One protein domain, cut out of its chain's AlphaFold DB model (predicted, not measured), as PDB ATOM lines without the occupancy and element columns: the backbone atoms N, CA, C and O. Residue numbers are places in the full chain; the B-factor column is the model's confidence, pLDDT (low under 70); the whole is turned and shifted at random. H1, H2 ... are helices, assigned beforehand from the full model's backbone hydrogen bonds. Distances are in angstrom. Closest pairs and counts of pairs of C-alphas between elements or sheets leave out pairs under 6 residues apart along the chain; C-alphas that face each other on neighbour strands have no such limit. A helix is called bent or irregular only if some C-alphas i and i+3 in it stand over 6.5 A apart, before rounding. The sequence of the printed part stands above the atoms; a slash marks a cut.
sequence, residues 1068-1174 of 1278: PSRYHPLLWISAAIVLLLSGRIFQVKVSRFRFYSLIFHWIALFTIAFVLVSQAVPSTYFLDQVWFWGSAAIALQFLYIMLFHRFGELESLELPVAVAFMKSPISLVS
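AT A GLANCE: This is residues 1068 to 1174 of the 1278 residues of an uncharacterized protein of Spirochaetae bacterium HGW-Spirochaetae-1 (UniProt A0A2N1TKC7). Three long helices, H1, H3 and H4, stand side by side in an up-and-down bundle, their centres making a triangle. The shorter H5 is set crosswise near one end of the bundle, where the small H2 also lies, and the loop of residues 1119 to 1129 extends the other end. The printed part has 107 residues with five named helices, in the order H1 H2 H3 H4 H5, and no named strand; the class is all helix. It is only just loose, close to compact, with a radius of gyration of the C-alphas of 16.0 A, and its C-alphas span 52 by 23 by 22 A, a rod.

HOW THE PARTS SIT: H1, residues 1069 to 1089, touches H3, residues 1097 to 1118, at a shallow tilt of 11 degrees, opposite ways; their closest C-alphas are those of Ala 1080 and Ser 1101, 4.0 A apart. H1 touches H4, residues 1130 to 1151, at a shallow tilt of 10 degrees, the same way, with the closest C-alphas those of Leu 1074 and Ala 1137 at 5.9 A. H3 and H4 form a helical hairpin: they touch at a shallow tilt of 18 degrees, opposite ways, with the C-alphas of Ile 1112 and Gly 1134 closest at 5.7 A. H2, residues 1091 to 1094, is close to H1 but not clearly touching; the closest C-alphas, of Gly 1087 and Val 1094, are 5.7 A apart. H2 and H3 meet only through their link. H5, residues 1161 to 1174, is close to H3 but not clearly touching, with the C-alphas of Phe 1099 and Ile 1170 closest at 7.2 A. Their tilt is steep at 69 degrees, only just short of about perpendicular, and they run the same way. H5 is apart from H1, H2 and H4. Every O i to N i+4 pair is within hydrogen-bond range in H4, against 15 of 17 in H1, 14 of 18 in H3 and 5 of 10 in H5; H2 is too short for such a pair.

IN THESE COORDINATES: H1 begins at C-alpha 1069 (24.834, 39.609, 25.960), is 30.1 A long and has a kink of 29 degrees near residue 1076. It is irregular, with C-alphas 1070 and 1073 7.4 A apart. H2 has four residues. H3, 30.5 A long, has a kink of 32 degrees near residue 1112 and is only just irregular, with C-alphas 1113 and 1116 6.7 A apart. H4 is 30.9 A long and begins at C-alpha 1130 (17.358, 45.700, 20.344). H5, 20.1 A long, is irregular, with C-alphas 1162 and 1165 7.3 A apart, and ends at C-alpha 1174 (7.799, 13.453, 21.690).

THE WHOLE: The two C-alphas farthest apart, those of Thr 1124 and Val 1161, are 53.4 A apart. The printed part has no cut. The link from H3 to H4, 11 residues, is long. The mean pLDDT of the printed part is 81.1, with values under 70 at residues 1091 to 1092, 1115 to 1128, 1130 and 1156 of the model.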
ATOM      1  N   PRO A1068      29.578  39.273  24.566       81.44
ATOM      2  CA  PRO A1068      28.523  40.208  24.989       81.44
ATOM      3  C   PRO A1068      27.063  39.739  24.820       81.44
ATOM      4  O   PRO A1068      26.664  39.213  23.776       81.44
ATOM      5  N   SER A1069      26.228  40.076  25.812       80.31
ATOM      6  CA  SER A1069      24.834  39.609  25.960       80.31
ATOM      7  C   SER A1069      23.897  39.880  24.778       80.31
ATOM      8  O   SER A1069      23.036  39.052  24.486       80.31
ATOM      9  N   ARG A1070      24.074  40.984  24.039       77.75
ATOM     10  CA  ARG A1070      23.224  41.318  22.875       77.75
ATOM     11  C   ARG A1070      23.259  40.266  21.756       77.75
ATOM     12  O   ARG A1070      22.301  40.152  21.001       77.75
ATOM     13  N   TYR A1071      24.331  39.471  21.674       83.19
ATOM     14  CA  TYR A1071      24.469  38.385  20.696       83.19
ATOM     15  C   TYR A1071      23.987  37.024  21.224       83.19
ATOM     16  O   TYR A1071      23.842  36.086  20.441       83.19
ATOM     17  N   HIS A1072      23.700  36.895  22.526       86.31
ATOM     18  CA  HIS A1072      23.337  35.620  23.157       86.31
ATOM     19  C   HIS A1072      22.143  34.902  22.498       86.31
ATOM     20  O   HIS A1072      22.288  33.710  22.244       86.31
ATOM     21  N   PRO A1073      21.018  35.548  22.113       87.19
ATOM     22  CA  PRO A1073      19.924  34.833  21.439       87.19
ATOM     23  C   PRO A1073      20.354  34.186  20.117       87.19
ATOM     24  O   PRO A1073      19.911  33.085  19.788       87.19
ATOM     25  N   LEU A1074      21.239  34.864  19.376       85.81
ATOM     26  CA  LEU A1074      21.777  34.410  18.095       85.81
ATOM     27  C   LEU A1074      22.753  33.240  18.288       85.81
ATOM     28  O   LEU A1074      22.708  32.255  17.549       85.81
ATOM     29  N   LEU A1075      23.599  33.321  19.317       89.25
ATOM     30  CA  LEU A1075      24.542  32.268  19.694       89.25
ATOM     31  C   LEU A1075      23.811  31.019  20.202       89.25
ATOM     32  O   LEU A1075      24.145  29.914  19.782       89.25
ATOM     33  N   TRP A1076      22.772  31.173  21.025       93.75
ATOM     34  CA  TRP A1076      21.999  30.047  21.553       93.75
ATOM     35  C   TRP A1076      21.174  29.334  20.483       93.75
ATOM     36  O   TRP A1076      21.190  28.103  20.449       93.75
ATOM     37  N   ILE A1077      20.534  30.052  19.549       93.19
ATOM     38  CA  ILE A1077      19.832  29.388  18.438       93.19
ATOM     39  C   ILE A1077      20.805  28.737  17.439       93.19
ATOM     40  O   ILE A1077      20.505  27.679  16.886       93.19
ATOM     41  N   SER A1078      22.015  29.285  17.279       89.56
ATOM     42  CA  SER A1078      23.083  28.654  16.488       89.56
ATOM     43  C   SER A1078      23.623  27.385  17.163       89.56
ATOM     44  O   SER A1078      23.731  26.339  16.523       89.56
ATOM     45  N   ALA A1079      23.893  27.434  18.472       90.44
ATOM     46  CA  ALA A1079      24.321  26.281  19.264       90.44
ATOM     47  C   ALA A1079      23.259  25.169  19.286       90.44
ATOM     48  O   ALA A1079      23.604  23.992  19.178       90.44
ATOM     49  N   ALA A1080      21.969  25.525  19.326       92.81
ATOM     50  CA  ALA A1080      20.873  24.574  19.156       92.81
ATOM     51  C   ALA A1080      20.984  23.810  17.824       92.81
ATOM     52  O   ALA A1080      20.940  22.579  17.809       92.81
ATOM     53  N   ILE A1081      21.197  24.512  16.706       91.00
ATOM     54  CA  ILE A1081      21.357  23.884  15.385       91.00
ATOM     55  C   ILE A1081      22.597  22.968  15.354       91.00
ATOM     56  O   ILE A1081      22.510  21.839  14.868       91.00
ATOM     57  N   VAL A1082      23.727  23.385  15.937       90.00
ATOM     58  CA  VAL A1082      24.955  22.563  16.012       90.00
ATOM     59  C   VAL A1082      24.762  21.299  16.865       90.00
ATOM     60  O   VAL A1082      25.205  20.217  16.467       90.00
ATOM     61  N   LEU A1083      24.065  21.384  18.003       91.19
ATOM     62  CA  LEU A1083      23.747  20.225  18.853       91.19
ATOM     63  C   LEU A1083      22.783  19.242  18.165       91.19
ATOM     64  O   LEU A1083      22.971  18.026  18.253       91.19
ATOM     65  N   LEU A1084      21.801  19.753  17.413       89.94
ATOM     66  CA  LEU A1084      20.864  18.934  16.639       89.94
ATOM     67  C   LEU A1084      21.589  18.133  15.543       89.94
ATOM     68  O   LEU A1084      21.341  16.936  15.376       89.94
ATOM     69  N   LEU A1085      22.517  18.775  14.827       87.94
ATOM     70  CA  LEU A1085      23.297  18.150  13.754       87.94
ATOM     71  C   LEU A1085      24.346  17.164  14.293       87.94
ATOM     72  O   LEU A1085      24.413  16.024  13.831       87.94
ATOM     73  N   SER A1086      25.125  17.542  15.309       85.88
ATOM     74  CA  SER A1086      26.140  16.658  15.911       85.88
ATOM     75  C   SER A1086      25.524  15.411  16.564       85.88
ATOM     76  O   SER A1086      26.028  14.304  16.357       85.88
ATOM     77  N   GLY A1087      24.372  15.546  17.233       84.31
ATOM     78  CA  GLY A1087      23.586  14.417  17.746       84.31
ATOM     79  C   GLY A1087      22.964  13.525  16.657       84.31
ATOM     80  O   GLY A1087      22.590  12.378  16.930       84.31
ATOM     81  N   ARG A1088      22.850  13.995  15.405       83.81
ATOM     82  CA  ARG A1088      22.487  13.141  14.257       83.81
ATOM     83  C   ARG A1088      23.687  12.359  13.715       83.81
ATOM     84  O   ARG A1088      23.499  11.219  13.293       83.81
ATOM     85  N   ILE A1089      24.884  12.942  13.756       84.75
ATOM     86  CA  ILE A1089      26.125  12.346  13.234       84.75
ATOM     87  C   ILE A1089      26.673  11.270  14.191       84.75
ATOM     88  O   ILE A1089      26.855  10.123  13.793       84.75
ATOM     89  N   PHE A1090      26.894  11.594  15.469       80.56
ATOM     90  CA  PHE A1090      27.652  10.745  16.406       80.56
ATOM     91  C   PHE A1090      26.757   9.897  17.331       80.56
ATOM     92  O   PHE A1090      26.787  10.014  18.560       80.56
ATOM     93  N   GLN A1091      25.935   9.032  16.731       69.94
ATOM     94  CA  GLN A1091      24.774   8.428  17.404       69.94
ATOM     95  C   GLN A1091      25.118   7.587  18.654       69.94
ATOM     96  O   GLN A1091      24.507   7.798  19.699       69.94
ATOM     97  N   VAL A1092      26.140   6.726  18.590       68.69
ATOM     98  CA  VAL A1092      26.507   5.778  19.672       68.69
ATOM     99  C   VAL A1092      27.040   6.462  20.944       68.69
ATOM    100  O   VAL A1092      26.955   5.910  22.034       68.69
ATOM    101  N   LYS A1093      27.627   7.665  20.840       71.56
ATOM    102  CA  LYS A1093      28.257   8.343  21.994       71.56
ATOM    103  C   LYS A1093      27.502   9.574  22.487       71.56
ATOM    104  O   LYS A1093      27.546   9.858  23.683       71.56
ATOM    105  N   VAL A1094      26.826  10.309  21.597       81.19
ATOM    106  CA  VAL A1094      26.220  11.619  21.913       81.19
ATOM    107  C   VAL A1094      24.873  11.874  21.214       81.19
ATOM    108  O   VAL A1094      24.455  13.022  21.086       81.19
ATOM    109  N   SER A1095      24.132  10.832  20.806       82.25
ATOM    110  CA  SER A1095      22.777  10.969  20.218       82.25
ATOM    111  C   SER A1095      21.856  11.917  21.002       82.25
ATOM    112  O   SER A1095      21.145  12.731  20.408       82.25
ATOM    113  N   ARG A1096      21.929  11.874  22.339       87.25
ATOM    114  CA  ARG A1096      21.196  12.747  23.275       87.25
ATOM    115  C   ARG A1096      21.375  14.260  23.059       87.25
ATOM    116  O   ARG A1096      20.523  15.024  23.510       87.25
ATOM    117  N   PHE A1097      22.379  14.714  22.302       89.44
ATOM    118  CA  PHE A1097      22.536  16.133  21.943       89.44
ATOM    119  C   PHE A1097      21.346  16.677  21.119       89.44
ATOM    120  O   PHE A1097      21.044  17.865  21.213       89.44
ATOM    121  N   ARG A1098      20.579  15.815  20.423       88.12
ATOM    122  CA  ARG A1098      19.299  16.191  19.772       88.12
ATOM    123  C   ARG A1098      18.218  16.661  20.752       88.12
ATOM    124  O   ARG A1098      17.284  17.342  20.345       88.12
ATOM    125  N   PHE A1099      18.300  16.268  22.023       89.31
ATOM    126  CA  PHE A1099      17.427  16.802  23.070       89.31
ATOM    127  C   PHE A1099      17.995  18.108  23.636       89.31
ATOM    128  O   PHE A1099      17.253  19.067  23.844       89.31
ATOM    129  N   TYR A1100      19.319  18.191  23.809       90.62
ATOM    130  CA  TYR A1100      19.986  19.414  24.266       90.62
ATOM    131  C   TYR A1100      19.798  20.593  23.302       90.62
ATOM    132  O   TYR A1100      19.645  21.717  23.771       90.62
ATOM    133  N   SER A1101      19.670  20.363  21.989       91.88
ATOM    134  CA  SER A1101      19.310  21.434  21.048       91.88
ATOM    135  C   SER A1101      18.002  22.144  21.411       91.88
ATOM    136  O   SER A1101      17.910  23.363  21.287       91.88
ATOM    137  N   LEU A1102      17.000  21.406  21.903       90.69
ATOM    138  CA  LEU A1102      15.702  21.972  22.267       90.69
ATOM    139  C   LEU A1102      15.800  22.864  23.513       90.69
ATOM    140  O   LEU A1102      15.138  23.897  23.580       90.69
ATOM    141  N   ILE A1103      16.686  22.514  24.448       91.31
ATOM    142  CA  ILE A1103      16.997  23.342  25.621       91.31
ATOM    143  C   ILE A1103      17.638  24.663  25.170       91.31
ATOM    144  O   ILE A1103      17.191  25.728  25.586       91.31
ATOM    145  N   PHE A1104      18.621  24.620  24.263       91.50
ATOM    146  CA  PHE A1104      19.250  25.831  23.715       91.50
ATOM    147  C   PHE A1104      18.269  26.701  22.901       91.50
ATOM    148  O   PHE A1104      18.323  27.928  22.986       91.50
ATOM    149  N   HIS A1105      17.307  26.094  22.198       92.06
ATOM    150  CA  HIS A1105      16.185  26.801  21.567       92.06
ATOM    151  C   HIS A1105      15.315  27.556  22.592       92.06
ATOM    152  O   HIS A1105      15.029  28.739  22.384       92.06
ATOM    153  N   TRP A1106      14.952  26.935  23.723       92.88
ATOM    154  CA  TRP A1106      14.212  27.621  24.794       92.88
ATOM    155  C   TRP A1106      15.040  28.708  25.490       92.88
ATOM    156  O   TRP A1106      14.493  29.763  25.803       92.88
ATOM    157  N   ILE A1107      16.346  28.500  25.699       90.31
ATOM    158  CA  ILE A1107      17.247  29.536  26.240       90.31
ATOM    159  C   ILE A1107      17.263  30.748  25.296       90.31
ATOM    160  O   ILE A1107      17.111  31.881  25.754       90.31
ATOM    161  N   ALA A1108      17.343  30.529  23.979       90.56
ATOM    162  CA  ALA A1108      17.231  31.602  22.997       90.56
ATOM    163  C   ALA A1108      15.879  32.348  23.103       90.56
ATOM    164  O   ALA A1108      15.881  33.577  23.157       90.56
ATOM    165  N   LEU A1109      14.739  31.648  23.232       89.94
ATOM    166  CA  LEU A1109      13.426  32.284  23.465       89.94
ATOM    167  C   LEU A1109      13.393  33.104  24.765       89.94
ATOM    168  O   LEU A1109      12.931  34.242  24.769       89.94
ATOM    169  N   PHE A1110      13.936  32.566  25.857       88.00
ATOM    170  CA  PHE A1110      14.009  33.262  27.140       88.00
ATOM    171  C   PHE A1110      14.847  34.548  27.044       88.00
ATOM    172  O   PHE A1110      14.436  35.598  27.541       88.00
ATOM    173  N   THR A1111      15.987  34.515  26.342       84.06
ATOM    174  CA  THR A1111      16.802  35.723  26.129       84.06
ATOM    175  C   THR A1111      16.093  36.787  25.282       84.06
ATOM    176  O   THR A1111      16.243  37.974  25.574       84.06
ATOM    177  N   ILE A1112      15.250  36.403  24.314       82.12
ATOM    178  CA  ILE A1112      14.394  37.346  23.569       82.12
ATOM    179  C   ILE A1112      13.352  37.975  24.509       82.12
ATOM    180  O   ILE A1112      13.246  39.199  24.573       82.12
ATOM    181  N   ALA A1113      12.619  37.157  25.270       78.75
ATOM    182  CA  ALA A1113      11.511  37.606  26.115       78.75
ATOM    183  C   ALA A1113      11.931  38.454  27.334       78.75
ATOM    184  O   ALA A1113      11.149  39.294  27.780       78.75
ATOM    185  N   PHE A1114      13.137  38.242  27.880       73.94
ATOM    186  CA  PHE A1114      13.572  38.871  29.137       73.94
ATOM    187  C   PHE A1114      14.845  39.717  29.020       73.94
ATOM    188  O   PHE A1114      14.867  40.830  29.547       73.94
ATOM    189  N   VAL A1115      15.893  39.247  28.330       68.31
ATOM    190  CA  VAL A1115      17.174  39.980  28.259       68.31
ATOM    191  C   VAL A1115      17.053  41.162  27.297       68.31
ATOM    192  O   VAL A1115      17.262  42.303  27.707       68.31
ATOM    193  N   LEU A1116      16.613  40.930  26.059       67.81
ATOM    194  CA  LEU A1116      16.445  41.996  25.062       67.81
ATOM    195  C   LEU A1116      15.395  43.033  25.499       67.81
ATOM    196  O   LEU A1116      15.625  44.236  25.413       67.81
ATOM    197  N   VAL A1117      14.284  42.576  26.081       61.12
ATOM    198  CA  VAL A1117      13.204  43.418  26.637       61.12
ATOM    199  C   VAL A1117      13.649  44.302  27.827       61.12
ATOM    200  O   VAL A1117      12.930  45.231  28.215       61.12
ATOM    201  N   SER A1118      14.832  44.049  28.402       61.00
ATOM    202  CA  SER A1118      15.441  44.878  29.456       61.00
ATOM    203  C   SER A1118      16.442  45.924  28.938       61.00
ATOM    204  O   SER A1118      16.655  46.929  29.608       61.00
ATOM    205  N   GLN A1119      17.014  45.733  27.743       60.62
ATOM    206  CA  GLN A1119      18.111  46.553  27.202       60.62
ATOM    207  C   GLN A1119      17.653  47.619  26.186       60.62
ATOM    208  O   GLN A1119      18.456  48.099  25.392       60.62
ATOM    209  N   ALA A1120      16.372  48.004  26.193       58.31
ATOM    210  CA  ALA A1120      15.777  48.949  25.240       58.31
ATOM    211  C   ALA A1120      16.260  50.409  25.431       58.31
ATOM    212  O   ALA A1120      15.513  51.277  25.882       58.31
ATOM    213  N   VAL A1121      17.519  50.678  25.077       56.09
ATOM    214  CA  VAL A1121      18.124  52.016  25.033       56.09
ATOM    215  C   VAL A1121      17.776  52.699  23.699       56.09
ATOM    216  O   VAL A1121      17.953  52.078  22.648       56.09
ATOM    217  N   PRO A1122      17.337  53.973  23.691       57.78
ATOM    218  CA  PRO A1122      17.171  54.750  22.461       57.78
ATOM    219  C   PRO A1122      18.520  55.088  21.790       57.78
ATOM    220  O   PRO A1122      19.044  56.187  21.951       57.78
ATOM    221  N   SER A1123      19.100  54.149  21.034       63.31
ATOM    222  CA  SER A1123      20.272  54.416  20.180       63.31
ATOM    223  C   SER A1123      19.854  54.927  18.800       63.31
ATOM    224  O   SER A1123      18.904  54.426  18.192       63.31
ATOM    225  N   THR A1124      20.596  55.898  18.272       60.91
ATOM    226  CA  THR A1124      20.460  56.389  16.893       60.91
ATOM    227  C   THR A1124      21.005  55.404  15.854       60.91
ATOM    228  O   THR A1124      20.668  55.520  14.677       60.91
ATOM    229  N   TYR A1125      21.809  54.414  16.259       68.00
ATOM    230  CA  TYR A1125      22.364  53.406  15.359       68.00
ATOM    231  C   TYR A1125      21.440  52.192  15.220       68.00
ATOM    232  O   TYR A1125      21.086  51.528  16.192       68.00
ATOM    233  N   PHE A1126      21.097  51.844  13.978       66.06
ATOM    234  CA  PHE A1126      20.186  50.735  13.673       66.06
ATOM    235  C   PHE A1126      20.684  49.365  14.176       66.06
ATOM    236  O   PHE A1126      19.880  48.521  14.554       66.06
ATOM    237  N   LEU A1127      22.001  49.142  14.244       68.19
ATOM    238  CA  LEU A1127      22.571  47.882  14.746       68.19
ATOM    239  C   LEU A1127      22.581  47.769  16.282       68.19
ATOM    240  O   LEU A1127      22.822  46.676  16.791       68.19
ATOM    241  N   ASP A1128      22.263  48.840  17.012       67.12
ATOM    242  CA  ASP A1128      22.018  48.796  18.461       67.12
ATOM    243  C   ASP A1128      20.530  48.582  18.790       67.12
ATOM    244  O   ASP A1128      20.178  48.318  19.940       67.12
ATOM    245  N   GLN A1129      19.634  48.705  17.802       71.88
ATOM    246  CA  GLN A1129      18.192  48.602  18.012       71.88
ATOM    247  C   GLN A1129      17.811  47.180  18.430       71.88
ATOM    248  O   GLN A1129      17.778  46.240  17.638       71.88
ATOM    249  N   VAL A1130      17.499  47.018  19.712       69.69
ATOM    250  CA  VAL A1130      17.358  45.700  20.344       69.69
ATOM    251  C   VAL A1130      16.170  44.898  19.785       69.69
ATOM    252  O   VAL A1130      16.220  43.667  19.718       69.69
ATOM    253  N   TRP A1131      15.136  45.577  19.276       72.44
ATOM    254  CA  TRP A1131      14.020  44.935  18.572       72.44
ATOM    255  C   TRP A1131      14.433  44.302  17.232       72.44
ATOM    256  O   TRP A1131      13.817  43.315  16.827       72.44
ATOM    257  N   PHE A1132      15.480  44.803  16.563       75.38
ATOM    258  CA  PHE A1132      15.973  44.246  15.299       75.38
ATOM    259  C   PHE A1132      16.622  42.876  15.523       75.38
ATOM    260  O   PHE A1132      16.203  41.891  14.914       75.38
ATOM    261  N   TRP A1133      17.563  42.769  16.469       78.56
ATOM    262  CA  TRP A1133      18.173  41.484  16.835       78.56
ATOM    263  C   TRP A1133      17.162  40.505  17.441       78.56
ATOM    264  O   TRP A1133      17.237  39.308  17.164       78.56
ATOM    265  N   GLY A1134      16.168  40.998  18.188       79.25
ATOM    266  CA  GLY A1134      15.034  40.189  18.644       79.25
ATOM    267  C   GLY A1134      14.222  39.613  17.482       79.25
ATOM    268  O   GLY A1134      13.954  38.414  17.451       79.25
ATOM    269  N   SER A1135      13.907  40.435  16.479       79.19
ATOM    270  CA  SER A1135      13.177  40.017  15.273       79.19
ATOM    271  C   SER A1135      13.982  39.027  14.419       79.19
ATOM    272  O   SER A1135      13.439  38.025  13.956       79.19
ATOM    273  N   ALA A1136      15.290  39.252  14.264       80.75
ATOM    274  CA  ALA A1136      16.197  38.336  13.568       80.75
ATOM    275  C   ALA A1136      16.316  36.982  14.291       80.75
ATOM    276  O   ALA A1136      16.296  35.928  13.653       80.75
ATOM    277  N   ALA A1137      16.365  36.991  15.627       85.88
ATOM    278  CA  ALA A1137      16.324  35.770  16.419       85.88
ATOM    279  C   ALA A1137      14.970  35.049  16.268       85.88
ATOM    280  O   ALA A1137      14.965  33.851  16.012       85.88
ATOM    281  N   ILE A1138      13.830  35.755  16.317       86.44
ATOM    282  CA  ILE A1138      12.489  35.185  16.061       86.44
ATOM    283  C   ILE A1138      12.402  34.542  14.660       86.44
ATOM    284  O   ILE A1138      11.829  33.460  14.517       86.44
ATOM    285  N   ALA A1139      13.022  35.133  13.634       82.75
ATOM    286  CA  ALA A1139      13.106  34.528  12.301       82.75
ATOM    287  C   ALA A1139      13.921  33.215  12.293       82.75
ATOM    288  O   ALA A1139      13.500  32.221  11.698       82.75
ATOM    289  N   LEU A1140      15.050  33.166  13.008       85.31
ATOM    290  CA  LEU A1140      15.837  31.936  13.178       85.31
ATOM    291  C   LEU A1140      15.140  30.887  14.058       85.31
ATOM    292  O   LEU A1140      15.357  29.693  13.860       85.31
ATOM    293  N   GLN A1141      14.255  31.296  14.971       91.25
ATOM    294  CA  GLN A1141      13.406  30.372  15.723       91.25
ATOM    295  C   GLN A1141      12.430  29.635  14.793       91.25
ATOM    296  O   GLN A1141      12.340  28.412  14.876       91.25
ATOM    297  N   PHE A1142      11.783  30.320  13.839       85.50
ATOM    298  CA  PHE A1142      10.983  29.643  12.804       85.50
ATOM    299  C   PHE A1142      11.815  28.620  12.006       85.50
ATOM    300  O   PHE A1142      11.357  27.496  11.786       85.50
ATOM    301  N   LEU A1143      13.055  28.962  11.630       84.94
ATOM    302  CA  LEU A1143      13.961  28.038  10.934       84.94
ATOM    303  C   LEU A1143      14.328  26.817  11.798       84.94
ATOM    304  O   LEU A1143      14.280  25.687  11.308       84.94
ATOM    305  N   TYR A1144      14.649  27.012  13.082       92.38
ATOM    306  CA  TYR A1144      14.914  25.904  14.006       92.38
ATOM    307  C   TYR A1144      13.699  24.981  14.141       92.38
ATOM    308  O   TYR A1144      13.857  23.764  14.081       92.38
ATOM    309  N   ILE A1145      12.487  25.533  14.259       89.44
ATOM    310  CA  ILE A1145      11.245  24.752  14.348       89.44
ATOM    311  C   ILE A1145      11.081  23.861  13.105       89.44
ATOM    312  O   ILE A1145      10.829  22.660  13.234       89.44
ATOM    313  N   MET A1146      11.321  24.398  11.903       84.94
ATOM    314  CA  MET A1146      11.303  23.621  10.654       84.94
ATOM    315  C   MET A1146      12.375  22.514  10.620       84.94
ATOM    316  O   MET A1146      12.088  21.392  10.203       84.94
ATOM    317  N   LEU A1147      13.600  22.800  11.075       86.81
ATOM    318  CA  LEU A1147      14.692  21.819  11.127       86.81
ATOM    319  C   LEU A1147      14.449  20.725  12.178       86.81
ATOM    320  O   LEU A1147      14.707  19.549  11.915       86.81
ATOM    321  N   PHE A1148      13.903  21.077  13.342       89.56
ATOM    322  CA  PHE A1148      13.578  20.132  14.407       89.56
ATOM    323  C   PHE A1148      12.445  19.184  13.994       89.56
ATOM    324  O   PHE A1148      12.537  17.984  14.237       89.56
ATOM    325  N   HIS A1149      11.435  19.671  13.263       84.44
ATOM    326  CA  HIS A1149      10.420  18.805  12.651       84.44
ATOM    327  C   HIS A1149      10.987  17.804  11.625       84.44
ATOM    328  O   HIS A1149      10.342  16.786  11.374       84.44
ATOM    329  N   ARG A1150      12.175  18.060  11.051       84.31
ATOM    330  CA  ARG A1150      12.835  17.192  10.058       84.31
ATOM    331  C   ARG A1150      13.890  16.246  10.647       84.31
ATOM    332  O   ARG A1150      14.089  15.170  10.094       84.31
ATOM    333  N   PHE A1151      14.579  16.640  11.721       83.06
ATOM    334  CA  PHE A1151      15.738  15.904  12.261       83.06
ATOM    335  C   PHE A1151      15.671  15.598  13.771       83.06
ATOM    336  O   PHE A1151      16.506  14.848  14.278       83.06
ATOM    337  N   GLY A1152      14.684  16.140  14.492       79.25
ATOM    338  CA  GLY A1152      14.465  15.963  15.934       79.25
ATOM    339  C   GLY A1152      13.860  14.608  16.315       79.25
ATOM    340  O   GLY A1152      12.877  14.547  17.048       79.25
ATOM    341  N   GLU A1153      14.421  13.509  15.806       83.38
ATOM    342  CA  GLU A1153      14.044  12.146  16.199       83.38
ATOM    343  C   GLU A1153      14.555  11.848  17.618       83.38
ATOM    344  O   GLU A1153      15.759  11.646  17.824       83.38
ATOM    345  N   LEU A1154      13.627  11.837  18.583       82.00
ATOM    346  CA  LEU A1154      13.887  11.653  20.019       82.00
ATOM    347  C   LEU A1154      13.611  10.231  20.545       82.00
ATOM    348  O   LEU A1154      14.011   9.902  21.660       82.00
ATOM    349  N   GLU A1155      12.921   9.389  19.777       73.69
ATOM    350  CA  GLU A1155      12.413   8.090  20.258       73.69
ATOM    351  C   GLU A1155      13.477   6.976  20.233       73.69
ATOM    352  O   GLU A1155      13.335   5.960  20.907       73.69
ATOM    353  N   SER A1156      14.581   7.204  19.514       67.00
ATOM    354  CA  SER A1156      15.727   6.297  19.346       67.00
ATOM    355  C   SER A1156      16.983   6.746  20.117       67.00
ATOM    356  O   SER A1156      18.107   6.487  19.691       67.00
ATOM    357  N   LEU A1157      16.817   7.467  21.235       80.81
ATOM    358  CA  LEU A1157      17.934   8.026  22.007       80.81
ATOM    359  C   LEU A1157      18.503   7.061  23.058       80.81
ATOM    360  O   LEU A1157      17.821   6.665  24.008       80.81
ATOM    361  N   GLU A1158      19.801   6.779  22.946       74.25
ATOM    362  CA  GLU A1158      20.575   6.079  23.970       74.25
ATOM    363  C   GLU A1158      20.944   7.044  25.110       74.25
ATOM    364  O   GLU A1158      21.494   8.129  24.899       74.25
ATOM    365  N   LEU A1159      20.607   6.659  26.345       80.12
ATOM    366  CA  LEU A1159      20.732   7.505  27.535       80.12
ATOM    367  C   LEU A1159      21.449   6.748  28.663       80.12
ATOM    368  O   LEU A1159      20.891   5.767  29.164       80.12
ATOM    369  N   PRO A1160      22.640   7.213  29.094       80.69
ATOM    370  CA  PRO A1160      23.321   6.708  30.284       80.69
ATOM    371  C   PRO A1160      22.460   6.775  31.551       80.69
ATOM    372  O   PRO A1160      21.576   7.624  31.666       80.69
ATOM    373  N   VAL A1161      22.759   5.921  32.538       78.88
ATOM    374  CA  VAL A1161      21.949   5.758  33.761       78.88
ATOM    375  C   VAL A1161      21.740   7.083  34.505       78.88
ATOM    376  O   VAL A1161      20.612   7.396  34.880       78.88
ATOM    377  N   ALA A1162      22.783   7.910  34.641       77.19
ATOM    378  CA  ALA A1162      22.693   9.215  35.306       77.19
ATOM    379  C   ALA A1162      21.716  10.202  34.650       77.19
ATOM    380  O   ALA A1162      21.129  11.028  35.342       77.19
ATOM    381  N   VAL A1163      21.513  10.106  33.333       80.75
ATOM    382  CA  VAL A1163      20.561  10.939  32.581       80.75
ATOM    383  C   VAL A1163      19.305  10.168  32.167       80.75
ATOM    384  O   VAL A1163      18.477  10.682  31.419       80.75
ATOM    385  N   ALA A1164      19.097   8.953  32.684       79.94
ATOM    386  CA  ALA A1164      17.909   8.156  32.386       79.94
ATOM    387  C   ALA A1164      16.611   8.819  32.883       79.94
ATOM    388  O   ALA A1164      15.552   8.569  32.306       79.94
ATOM    389  N   PHE A1165      16.685   9.724  33.870       80.38
ATOM    390  CA  PHE A1165      15.552  10.571  34.266       80.38
ATOM    391  C   PHE A1165      15.014  11.401  33.088       80.38
ATOM    392  O   PHE A1165      13.806  11.625  33.004       80.38
ATOM    393  N   MET A1166      15.874  11.782  32.131       80.25
ATOM    394  CA  MET A1166      15.472  12.535  30.942       80.25
ATOM    395  C   MET A1166      14.525  11.750  30.028       80.25
ATOM    396  O   MET A1166      13.827  12.374  29.238       80.25
ATOM    397  N   LYS A1167      14.405  10.417  30.156       82.31
ATOM    398  CA  LYS A1167      13.403   9.631  29.409       82.31
ATOM    399  C   LYS A1167      11.980  10.161  29.620       82.31
ATOM    400  O   LYS A1167      11.185  10.154  28.683       82.31
ATOM    401  N   SER A1168      11.663  10.677  30.813       81.88
ATOM    402  CA  SER A1168      10.357  11.287  31.088       81.88
ATOM    403  C   SER A1168      10.122  12.572  30.270       81.88
ATOM    404  O   SER A1168       9.236  12.538  29.415       81.88
ATOM    405  N   PRO A1169      10.907  13.665  30.401       82.25
ATOM    406  CA  PRO A1169      10.715  14.852  29.569       82.25
ATOM    407  C   PRO A1169      10.936  14.585  28.074       82.25
ATOM    408  O   PRO A1169      10.200  15.143  27.272       82.25
ATOM    409  N   ILE A1170      11.848  13.693  27.671       85.06
ATOM    410  CA  ILE A1170      12.031  13.304  26.260       85.06
ATOM    411  C   ILE A1170      10.754  12.660  25.696       85.06
ATOM    412  O   ILE A1170      10.295  13.052  24.624       85.06
ATOM    413  N   SER A1171      10.122  11.735  26.428       82.38
ATOM    414  CA  SER A1171       8.844  11.138  26.003       82.38
ATOM    415  C   SER A1171       7.678  12.134  26.042       82.38
ATOM    416  O   SER A1171       6.827  12.106  25.153       82.38
ATOM    417  N   LEU A1172       7.654  13.064  27.005       82.94
ATOM    418  CA  LEU A1172       6.669  14.150  27.059       82.94
ATOM    419  C   LEU A1172       6.809  15.098  25.856       82.94
ATOM    420  O   LEU A1172       5.798  15.485  25.270       82.94
ATOM    421  N   VAL A1173       8.047  15.422  25.471       84.94
ATOM    422  CA  VAL A1173       8.388  16.231  24.293       84.94
ATOM    423  C   VAL A1173       8.050  15.504  22.997       84.94
ATOM    424  O   VAL A1173       7.518  16.147  22.102       84.94
ATOM    425  N   SER A1174       8.267  14.188  22.878       81.88
ATOM    426  CA  SER A1174       7.799  13.453  21.690       81.88
ATOM    427  C   SER A1174       6.265  13.467  21.605       81.88
ATOM    428  O   SER A1174       5.690  13.798  20.567       81.88
TER     429      SER A1174